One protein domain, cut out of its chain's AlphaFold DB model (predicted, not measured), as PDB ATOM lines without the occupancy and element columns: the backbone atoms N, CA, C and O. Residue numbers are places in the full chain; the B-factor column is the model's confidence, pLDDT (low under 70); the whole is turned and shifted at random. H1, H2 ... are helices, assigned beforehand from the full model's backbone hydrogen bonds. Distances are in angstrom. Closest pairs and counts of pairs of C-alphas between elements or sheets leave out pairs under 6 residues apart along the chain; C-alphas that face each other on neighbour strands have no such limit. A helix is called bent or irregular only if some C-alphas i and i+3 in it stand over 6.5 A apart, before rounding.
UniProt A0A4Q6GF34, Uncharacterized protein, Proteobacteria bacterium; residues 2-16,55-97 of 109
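Overview. This is residues 2 to 16 and 55 to 97 of the 109 residues of an uncharacterized protein of Proteobacteria bacterium (UniProt A0A4Q6GF34). One very long helix, H2, makes the whole length of the model, and a short helix, H1, packs slantwise across its first part. The far part of H2 sticks out, residues 71 to 97 standing free, of which 71 to 96 belong to H2. The printed part has 58 residues with two named helices, H1 then H2 along the chain, and no named strand; the class is all helix. The whole is extended, with a radius of gyration of the C-alphas of 18.5 A, and its outline is a rod spanning 63 by 18 by 16 A.

Arrangement. H1, residues 4 to 13, and H2, residues 55 to 96, touch, with 11 pairs of C-alphas within 8 A. H2 touches H1 with residues 59 to 69 alone. The closest C-alphas of the two are those of Ala 8 and Val 62, 6.1 A apart. Their lines stand at a steep tilt of 54 degrees, and they run the same way. In both H1 and H2, every pair of O i and N i+4 is within hydrogen-bond range.

Along the chain. H1 runs from Thr 4, with its C-alpha at (53.656, -33.700, -22.091), to Arg 13, 14.4 A from first to last C-alpha. H2 runs from Leu 55, with its C-alpha at (54.892, -36.621, -11.987), to Arg 96, with its C-alpha at (31.785, -1.846, -56.926), and measures 61.3 A. Neither helix is bent.

Size, cuts and confidence. The two C-alphas farthest apart are those of Leu 55 and Glu 97, at 63.2 A. Without the stretch that stands free, the body has 31 residues and spans 23 by 16 by 15 A. Residues 17 to 54 are not printed, and C-alphas 16 and 55 are 19.3 A apart across the cut; the link from H1 to H2 runs across it. The mean pLDDT of the printed part is 93.5, and one residue, Glu 97, is under 70.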
ATOM      1  N   LEU A   2      50.875 -34.980 -29.127       86.25
ATOM      2  CA  LEU A   2      52.018 -34.299 -28.498       86.25
ATOM      3  C   LEU A   2      52.270 -34.900 -27.114       86.25
ATOM      4  O   LEU A   2      51.322 -35.067 -26.347       86.25
ATOM      5  N   THR A   3      53.528 -35.175 -26.782       93.75
ATOM      6  CA  THR A   3      53.903 -35.612 -25.430       93.75
ATOM      7  C   THR A   3      53.842 -34.441 -24.447       93.75
ATOM      8  O   THR A   3      53.996 -33.281 -24.840       93.75
ATOM      9  N   THR A   4      53.676 -34.724 -23.152       92.50
ATOM     10  CA  THR A   4      53.656 -33.700 -22.091       92.50
ATOM     11  C   THR A   4      54.912 -32.824 -22.122       92.50
ATOM     12  O   THR A   4      54.830 -31.601 -22.039       92.50
ATOM     13  N   LEU A   5      56.083 -33.424 -22.363       90.50
ATOM     14  CA  LEU A   5      57.343 -32.686 -22.485       90.50
ATOM     15  C   LEU A   5      57.358 -31.749 -23.704       90.50
ATOM     16  O   LEU A   5      57.893 -30.642 -23.639       90.50
ATOM     17  N   GLN A   6      56.760 -32.162 -24.825       93.19
ATOM     18  CA  GLN A   6      56.629 -31.295 -25.997       93.19
ATOM     19  C   GLN A   6      55.660 -30.136 -25.733       93.19
ATOM     20  O   GLN A   6      55.967 -29.003 -26.110       93.19
ATOM     21  N   LYS A   7      54.534 -30.383 -25.047       95.75
ATOM     22  CA  LYS A   7      53.596 -29.330 -24.623       95.75
ATOM     23  C   LYS A   7      54.283 -28.316 -23.712       95.75
ATOM     24  O   LYS A   7      54.196 -27.118 -23.976       95.75
ATOM     25  N   ALA A   8      55.063 -28.782 -22.735       92.75
ATOM     26  CA  ALA A   8      55.866 -27.914 -21.879       92.75
ATOM     27  C   ALA A   8      56.851 -27.056 -22.700       92.75
ATOM     28  O   ALA A   8      56.907 -25.840 -22.551       92.75
ATOM     29  N   ARG A   9      57.572 -27.633 -23.667       94.31
ATOM     30  CA  ARG A   9      58.472 -26.845 -24.534       94.31
ATOM     31  C   ARG A   9      57.745 -25.762 -25.340       94.31
ATOM     32  O   ARG A   9      58.292 -24.674 -25.519       94.31
ATOM     33  N   ILE A  10      56.534 -26.042 -25.825       96.12
ATOM     34  CA  ILE A  10      55.704 -25.057 -26.540       96.12
ATOM     35  C   ILE A  10      55.310 -23.911 -25.605       96.12
ATOM     36  O   ILE A  10      55.474 -22.749 -25.973       96.12
ATOM     37  N   LEU A  11      54.841 -24.233 -24.399       95.38
ATOM     38  CA  LEU A  11      54.466 -23.245 -23.387       95.38
ATOM     39  C   LEU A  11      55.652 -22.340 -23.017       95.38
ATOM     40  O   LEU A  11      55.508 -21.119 -23.010       95.38
ATOM     41  N   ALA A  12      56.843 -22.915 -22.828       93.56
ATOM     42  CA  ALA A  12      58.045 -22.163 -22.469       93.56
ATOM     43  C   ALA A  12      58.449 -21.193 -23.588       93.56
ATOM     44  O   ALA A  12      58.747 -20.028 -23.335       93.56
ATOM     45  N   ARG A  13      58.395 -21.648 -24.847       95.19
ATOM     46  CA  ARG A  13      58.636 -20.796 -26.024       95.19
ATOM     47  C   ARG A  13      57.609 -19.675 -26.170       95.19
ATOM     48  O   ARG A  13      57.949 -18.618 -26.688       95.19
ATOM     49  N   ALA A  14      56.378 -19.901 -25.724       93.69
ATOM     50  CA  ALA A  14      55.337 -18.881 -25.673       93.69
ATOM     51  C   ALA A  14      55.496 -17.911 -24.483       93.69
ATOM     52  O   ALA A  14      54.674 -17.011 -24.331       93.69
ATOM     53  N   GLY A  15      56.529 -18.081 -23.646       94.88
ATOM     54  CA  GLY A  15      56.780 -17.261 -22.458       94.88
ATOM     55  C   GLY A  15      55.893 -17.607 -21.257       94.88
ATOM     56  O   GLY A  15      55.871 -16.858 -20.283       94.88
ATOM     57  N   ILE A  16      55.157 -18.722 -21.306       94.19
ATOM     58  CA  ILE A  16      54.308 -19.182 -20.204       94.19
ATOM     59  C   ILE A  16      55.194 -19.882 -19.173       94.19
ATOM     60  O   ILE A  16      55.999 -20.746 -19.521       94.19
ATOM     61  N   LEU A  55      54.880 -36.591 -10.524       87.31
ATOM     62  CA  LEU A  55      54.892 -36.621 -11.987       87.31
ATOM     63  C   LEU A  55      53.476 -36.530 -12.565       87.31
ATOM     64  O   LEU A  55      53.265 -35.842 -13.570       87.31
ATOM     65  N   ALA A  56      52.501 -37.180 -11.925       89.06
ATOM     66  CA  ALA A  56      51.096 -37.077 -12.308       89.06
ATOM     67  C   ALA A  56      50.565 -35.643 -12.125       89.06
ATOM     68  O   ALA A  56      49.942 -35.097 -13.039       89.06
ATOM     69  N   ALA A  57      50.877 -35.000 -10.994       89.75
ATOM     70  CA  ALA A  57      50.501 -33.615 -10.719       89.75
ATOM     71  C   ALA A  57      51.156 -32.632 -11.704       89.75
ATOM     72  O   ALA A  57      50.476 -31.774 -12.270       89.75
ATOM     73  N   TRP A  58      52.455 -32.796 -11.973       93.12
ATOM     74  CA  TRP A  58      53.173 -31.997 -12.967       93.12
ATOM     75  C   TRP A  58      52.559 -32.148 -14.362       93.12
ATOM     76  O   TRP A  58      52.323 -31.157 -15.054       93.12
ATOM     77  N   THR A  59      52.237 -33.383 -14.755       93.00
ATOM     78  CA  THR A  59      51.590 -33.666 -16.040       93.00
ATOM     79  C   THR A  59      50.235 -32.973 -16.137       93.00
ATOM     80  O   THR A  59      49.986 -32.273 -17.116       93.00
ATOM     81  N   GLY A  60      49.393 -33.088 -15.106       92.31
ATOM     82  CA  GLY A  60      48.098 -32.405 -15.058       92.31
ATOM     83  C   GLY A  60      48.222 -30.882 -15.171       92.31
ATOM     84  O   GLY A  60      47.471 -30.258 -15.919       92.31
ATOM     85  N   ALA A  61      49.215 -30.286 -14.504       94.25
ATOM     86  CA  ALA A  61      49.468 -28.848 -14.575       94.25
ATOM     87  C   ALA A  61      49.885 -28.390 -15.985       94.25
ATOM     88  O   ALA A  61      49.385 -27.380 -16.483       94.25
ATOM     89  N   VAL A  62      50.767 -29.138 -16.658       94.31
ATOM     90  CA  VAL A  62      51.172 -28.840 -18.043       94.31
ATOM     91  C   VAL A  62      49.986 -28.945 -19.003       94.31
ATOM     92  O   VAL A  62      49.847 -28.102 -19.890       94.31
ATOM     93  N   GLU A  63      49.126 -29.952 -18.836       95.69
ATOM     94  CA  GLU A  63      47.936 -30.129 -19.674       95.69
ATOM     95  C   GLU A  63      46.943 -28.975 -19.516       95.69
ATOM     96  O   GLU A  63      46.499 -28.418 -20.521       95.69
ATOM     97  N   ALA A  64      46.655 -28.554 -18.281       96.44
ATOM     98  CA  ALA A  64      45.769 -27.421 -18.018       96.44
ATOM     99  C   ALA A  64      46.279 -26.133 -18.692       96.44
ATOM    100  O   ALA A  64      45.557 -25.508 -19.472       96.44
ATOM    101  N   LEU A  65      47.563 -25.803 -18.494       96.19
ATOM    102  CA  LEU A  65      48.198 -24.643 -19.130       96.19
ATOM    103  C   LEU A  65      48.170 -24.731 -20.661       96.19
ATOM    104  O   LEU A  65      48.003 -23.723 -21.352       96.19
ATOM    105  N   HIS A  66      48.339 -25.933 -21.214       96.06
ATOM    106  CA  HIS A  66      48.295 -26.140 -22.654       96.06
ATOM    107  C   HIS A  66      46.897 -25.906 -23.234       96.06
ATOM    108  O   HIS A  66      46.779 -25.259 -24.277       96.06
ATOM    109  N   VAL A  67      45.846 -26.387 -22.563       97.12
ATOM    110  CA  VAL A  67      44.454 -26.165 -22.978       97.12
ATOM    111  C   VAL A  67      44.125 -24.674 -22.982       97.12
ATOM    112  O   VAL A  67      43.616 -24.168 -23.983       97.12
ATOM    113  N   GLU A  68      44.485 -23.948 -21.923       95.94
ATOM    114  CA  GLU A  68      44.287 -22.496 -21.843       95.94
ATOM    115  C   GLU A  68      45.036 -21.751 -22.955       95.94
ATOM    116  O   GLU A  68      44.465 -20.896 -23.639       95.94
ATOM    117  N   PHE A  69      46.301 -22.112 -23.198       96.06
ATOM    118  CA  PHE A  69      47.103 -21.532 -24.272       96.06
ATOM    119  C   PHE A  69      46.471 -21.747 -25.653       96.06
ATOM    120  O   PHE A  69      46.374 -20.807 -26.450       96.06
ATOM    121  N   VAL A  70      46.031 -22.974 -25.951       96.50
ATOM    122  CA  VAL A  70      45.399 -23.304 -27.235       96.50
ATOM    123  C   VAL A  70      44.069 -22.573 -27.382       96.50
ATOM    124  O   VAL A  70      43.818 -22.004 -28.446       96.50
ATOM    125  N   ALA A  71      43.257 -22.505 -26.325       96.75
ATOM    126  CA  ALA A  71      42.002 -21.761 -26.327       96.75
ATOM    127  C   ALA A  71      42.229 -20.265 -26.611       96.75
ATOM    128  O   ALA A  71      41.591 -19.693 -27.499       96.75
ATOM    129  N   ALA A  72      43.198 -19.637 -25.937       95.12
ATOM    130  CA  ALA A  72      43.550 -18.237 -26.168       95.12
ATOM    131  C   ALA A  72      44.056 -17.994 -27.602       95.12
ATOM    132  O   ALA A  72      43.679 -17.009 -28.250       95.12
ATOM    133  N   ARG A  73      44.884 -18.906 -28.128       95.06
ATOM    134  CA  ARG A  73      45.382 -18.843 -29.507       95.06
ATOM    135  C   ARG A  73      44.250 -18.990 -30.526       95.06
ATOM    136  O   ARG A  73      44.211 -18.219 -31.484       95.06
ATOM    137  N   ALA A  74      43.325 -19.922 -30.306       96.19
ATOM    138  CA  ALA A  74      42.161 -20.128 -31.163       96.19
ATOM    139  C   ALA A  74      41.249 -18.892 -31.176       96.19
ATOM    140  O   ALA A  74      40.895 -18.401 -32.247       96.19
ATOM    141  N   ALA A  75      40.964 -18.310 -30.006       95.56
ATOM    142  CA  ALA A  75      40.174 -17.085 -29.900       95.56
ATOM    143  C   ALA A  75      40.819 -15.903 -30.649       95.56
ATOM    144  O   ALA A  75      40.122 -15.107 -31.281       95.56
ATOM    145  N   ARG A  76      42.154 -15.787 -30.615       93.88
ATOM    146  CA  ARG A  76      42.884 -14.776 -31.397       93.88
ATOM    147  C   ARG A  76      42.768 -15.022 -32.899       93.88
ATOM    148  O   ARG A  76      42.495 -14.079 -33.633       93.88
ATOM    149  N   SER A  77      42.946 -16.269 -33.332       94.69
ATOM    150  CA  SER A  77      42.822 -16.654 -34.741       94.69
ATOM    151  C   SER A  77      41.426 -16.360 -35.290       94.69
ATOM    152  O   SER A  77      41.302 -15.881 -36.413       94.69
ATOM    153  N   LEU A  78      40.379 -16.595 -34.492       96.00
ATOM    154  CA  LEU A  78      39.001 -16.308 -34.884       96.00
ATOM    155  C   LEU A  78      38.773 -14.808 -35.118       96.00
ATOM    156  O   LEU A  78      38.216 -14.424 -36.142       96.00
ATOM    157  N   ARG A  79      39.263 -13.952 -34.210       94.62
ATOM    158  CA  ARG A  79      39.186 -12.490 -34.386       94.62
ATOM    159  C   ARG A  79      39.903 -12.030 -35.652       94.62
ATOM    160  O   ARG A  79      39.331 -11.273 -36.426       94.62
ATOM    161  N   GLN A  80      41.108 -12.546 -35.892       94.62
ATOM    162  CA  GLN A  80      41.871 -12.233 -37.101       94.62
ATOM    163  C   GLN A  80      41.131 -12.657 -38.376       94.62
ATOM    164  O   GLN A  80      41.117 -11.902 -39.344       94.62
ATOM    165  N   SER A  81      40.470 -13.820 -38.376       92.94
ATOM    166  CA  SER A  81      39.635 -14.254 -39.505       92.94
ATOM    167  C   SER A  81      38.485 -13.283 -39.760       92.94
ATOM    168  O   SER A  81      38.302 -12.834 -40.887       92.94
ATOM    169  N   HIS A  82      37.750 -12.897 -38.714       96.38
ATOM    170  CA  HIS A  82      36.633 -11.963 -38.855       96.38
ATOM    171  C   HIS A  82      37.084 -10.591 -39.377       96.38
ATOM    172  O   HIS A  82      36.417 -10.001 -40.224       96.38
ATOM    173  N   GLU A  83      38.226 -10.083 -38.907       96.69
ATOM    174  CA  GLU A  83      38.816  -8.840 -39.416       96.69
ATOM    175  C   GLU A  83      39.149  -8.946 -40.912       96.69
ATOM    176  O   GLU A  83      38.856  -8.024 -41.676       96.69
ATOM    177  N   MET A  84      39.707 -10.080 -41.349       94.75
ATOM    178  CA  MET A  84      39.981 -10.341 -42.765       94.75
ATOM    179  C   MET A  84      38.701 -10.410 -43.601       94.75
ATOM    180  O   MET A  84      38.657  -9.804 -44.672       94.75
ATOM    181  N   ASP A  85      37.651 -11.067 -43.112       95.75
ATOM    182  CA  ASP A  85      36.368 -11.174 -43.816       95.75
ATOM    183  C   ASP A  85      35.694  -9.807 -43.980       95.75
ATOM    184  O   ASP A  85      35.221  -9.455 -45.066       95.75
ATOM    185  N   ILE A  86      35.704  -8.995 -42.918       97.06
ATOM    186  CA  ILE A  86      35.198  -7.618 -42.951       97.06
ATOM    187  C   ILE A  86      35.995  -6.795 -43.966       97.06
ATOM    188  O   ILE A  86      35.401  -6.130 -44.816       97.06
ATOM    189  N   LEU A  87      37.328  -6.864 -43.930       97.31
ATOM    190  CA  LEU A  87      38.185  -6.139 -44.870       97.31
ATOM    191  C   LEU A  87      37.964  -6.584 -46.318       97.31
ATOM    192  O   LEU A  87      37.897  -5.743 -47.216       97.31
ATOM    193  N   HIS A  88      37.810  -7.885 -46.552       96.62
ATOM    194  CA  HIS A  88      37.502  -8.430 -47.868       96.62
ATOM    195  C   HIS A  88      36.152  -7.909 -48.381       96.62
ATOM    196  O   HIS A  88      36.060  -7.421 -49.510       96.62
ATOM    197  N   ARG A  89      35.118  -7.913 -47.529       96.12
ATOM    198  CA  ARG A  89      33.796  -7.365 -47.860       96.12
ATOM    199  C   ARG A  89      33.859  -5.872 -48.183       96.12
ATOM    200  O   ARG A  89      33.282  -5.453 -49.184       96.12
ATOM    201  N   LEU A  90      34.564  -5.080 -47.374       95.50
ATOM    202  CA  LEU A  90      34.714  -3.640 -47.597       95.50
ATOM    203  C   LEU A  90      35.419  -3.342 -48.923       95.50
ATOM    204  O   LEU A  90      34.955  -2.489 -49.677       95.50
ATOM    205  N   ARG A  91      36.487  -4.078 -49.252       94.75
ATOM    206  CA  ARG A  91      37.172  -3.960 -50.550       94.75
ATOM    207  C   ARG A  91      36.246  -4.297 -51.714       94.75
ATOM    208  O   ARG A  91      36.261  -3.584 -52.711       94.75
ATOM    209  N   ALA A  92      35.423  -5.336 -51.584       93.88
ATOM    210  CA  ALA A  92      34.469  -5.715 -52.621       93.88
ATOM    211  C   ALA A  92      33.380  -4.650 -52.841       93.88
ATOM    212  O   ALA A  92      33.027  -4.379 -53.984       93.88
ATOM    213  N   VAL A  93      32.860  -4.035 -51.773       93.62
ATOM    214  CA  VAL A  93      31.890  -2.929 -51.881       93.62
ATOM    215  C   VAL A  93      32.544  -1.699 -52.508       93.62
ATOM    216  O   VAL A  93      32.010  -1.162 -53.470       93.62
ATOM    217  N   ASN A  94      33.730  -1.310 -52.037       90.38
ATOM    218  CA  ASN A  94      34.458  -0.162 -52.578       90.38
ATOM    219  C   ASN A  94      34.799  -0.350 -54.069       90.38
ATOM    220  O   ASN A  94      34.581   0.545 -54.871       90.38
ATOM    221  N   ALA A  95      35.232  -1.548 -54.474       89.25
ATOM    222  CA  ALA A  95      35.514  -1.855 -55.877       89.25
ATOM    223  C   ALA A  95      34.269  -1.800 -56.784       89.25
ATOM    224  O   ALA A  95      34.398  -1.617 -57.993       89.25
ATOM    225  N   ARG A  96      33.068  -1.971 -56.215       79.31
ATOM    226  CA  ARG A  96      31.785  -1.846 -56.926       79.31
ATOM    227  C   ARG A  96      31.284  -0.408 -57.015       79.31
ATOM    228  O   ARG A  96      30.430  -0.142 -57.854       79.31
ATOM    229  N   GLU A  97      31.807   0.500 -56.198       66.69
ATOM    230  CA  GLU A  97      31.599   1.940 -56.323       66.69
ATOM    231  C   GLU A  97      32.812   2.563 -57.024       66.69
ATOM    232  O   GLU A  97      33.708   3.100 -56.367       66.69
TER     233      GLU A  97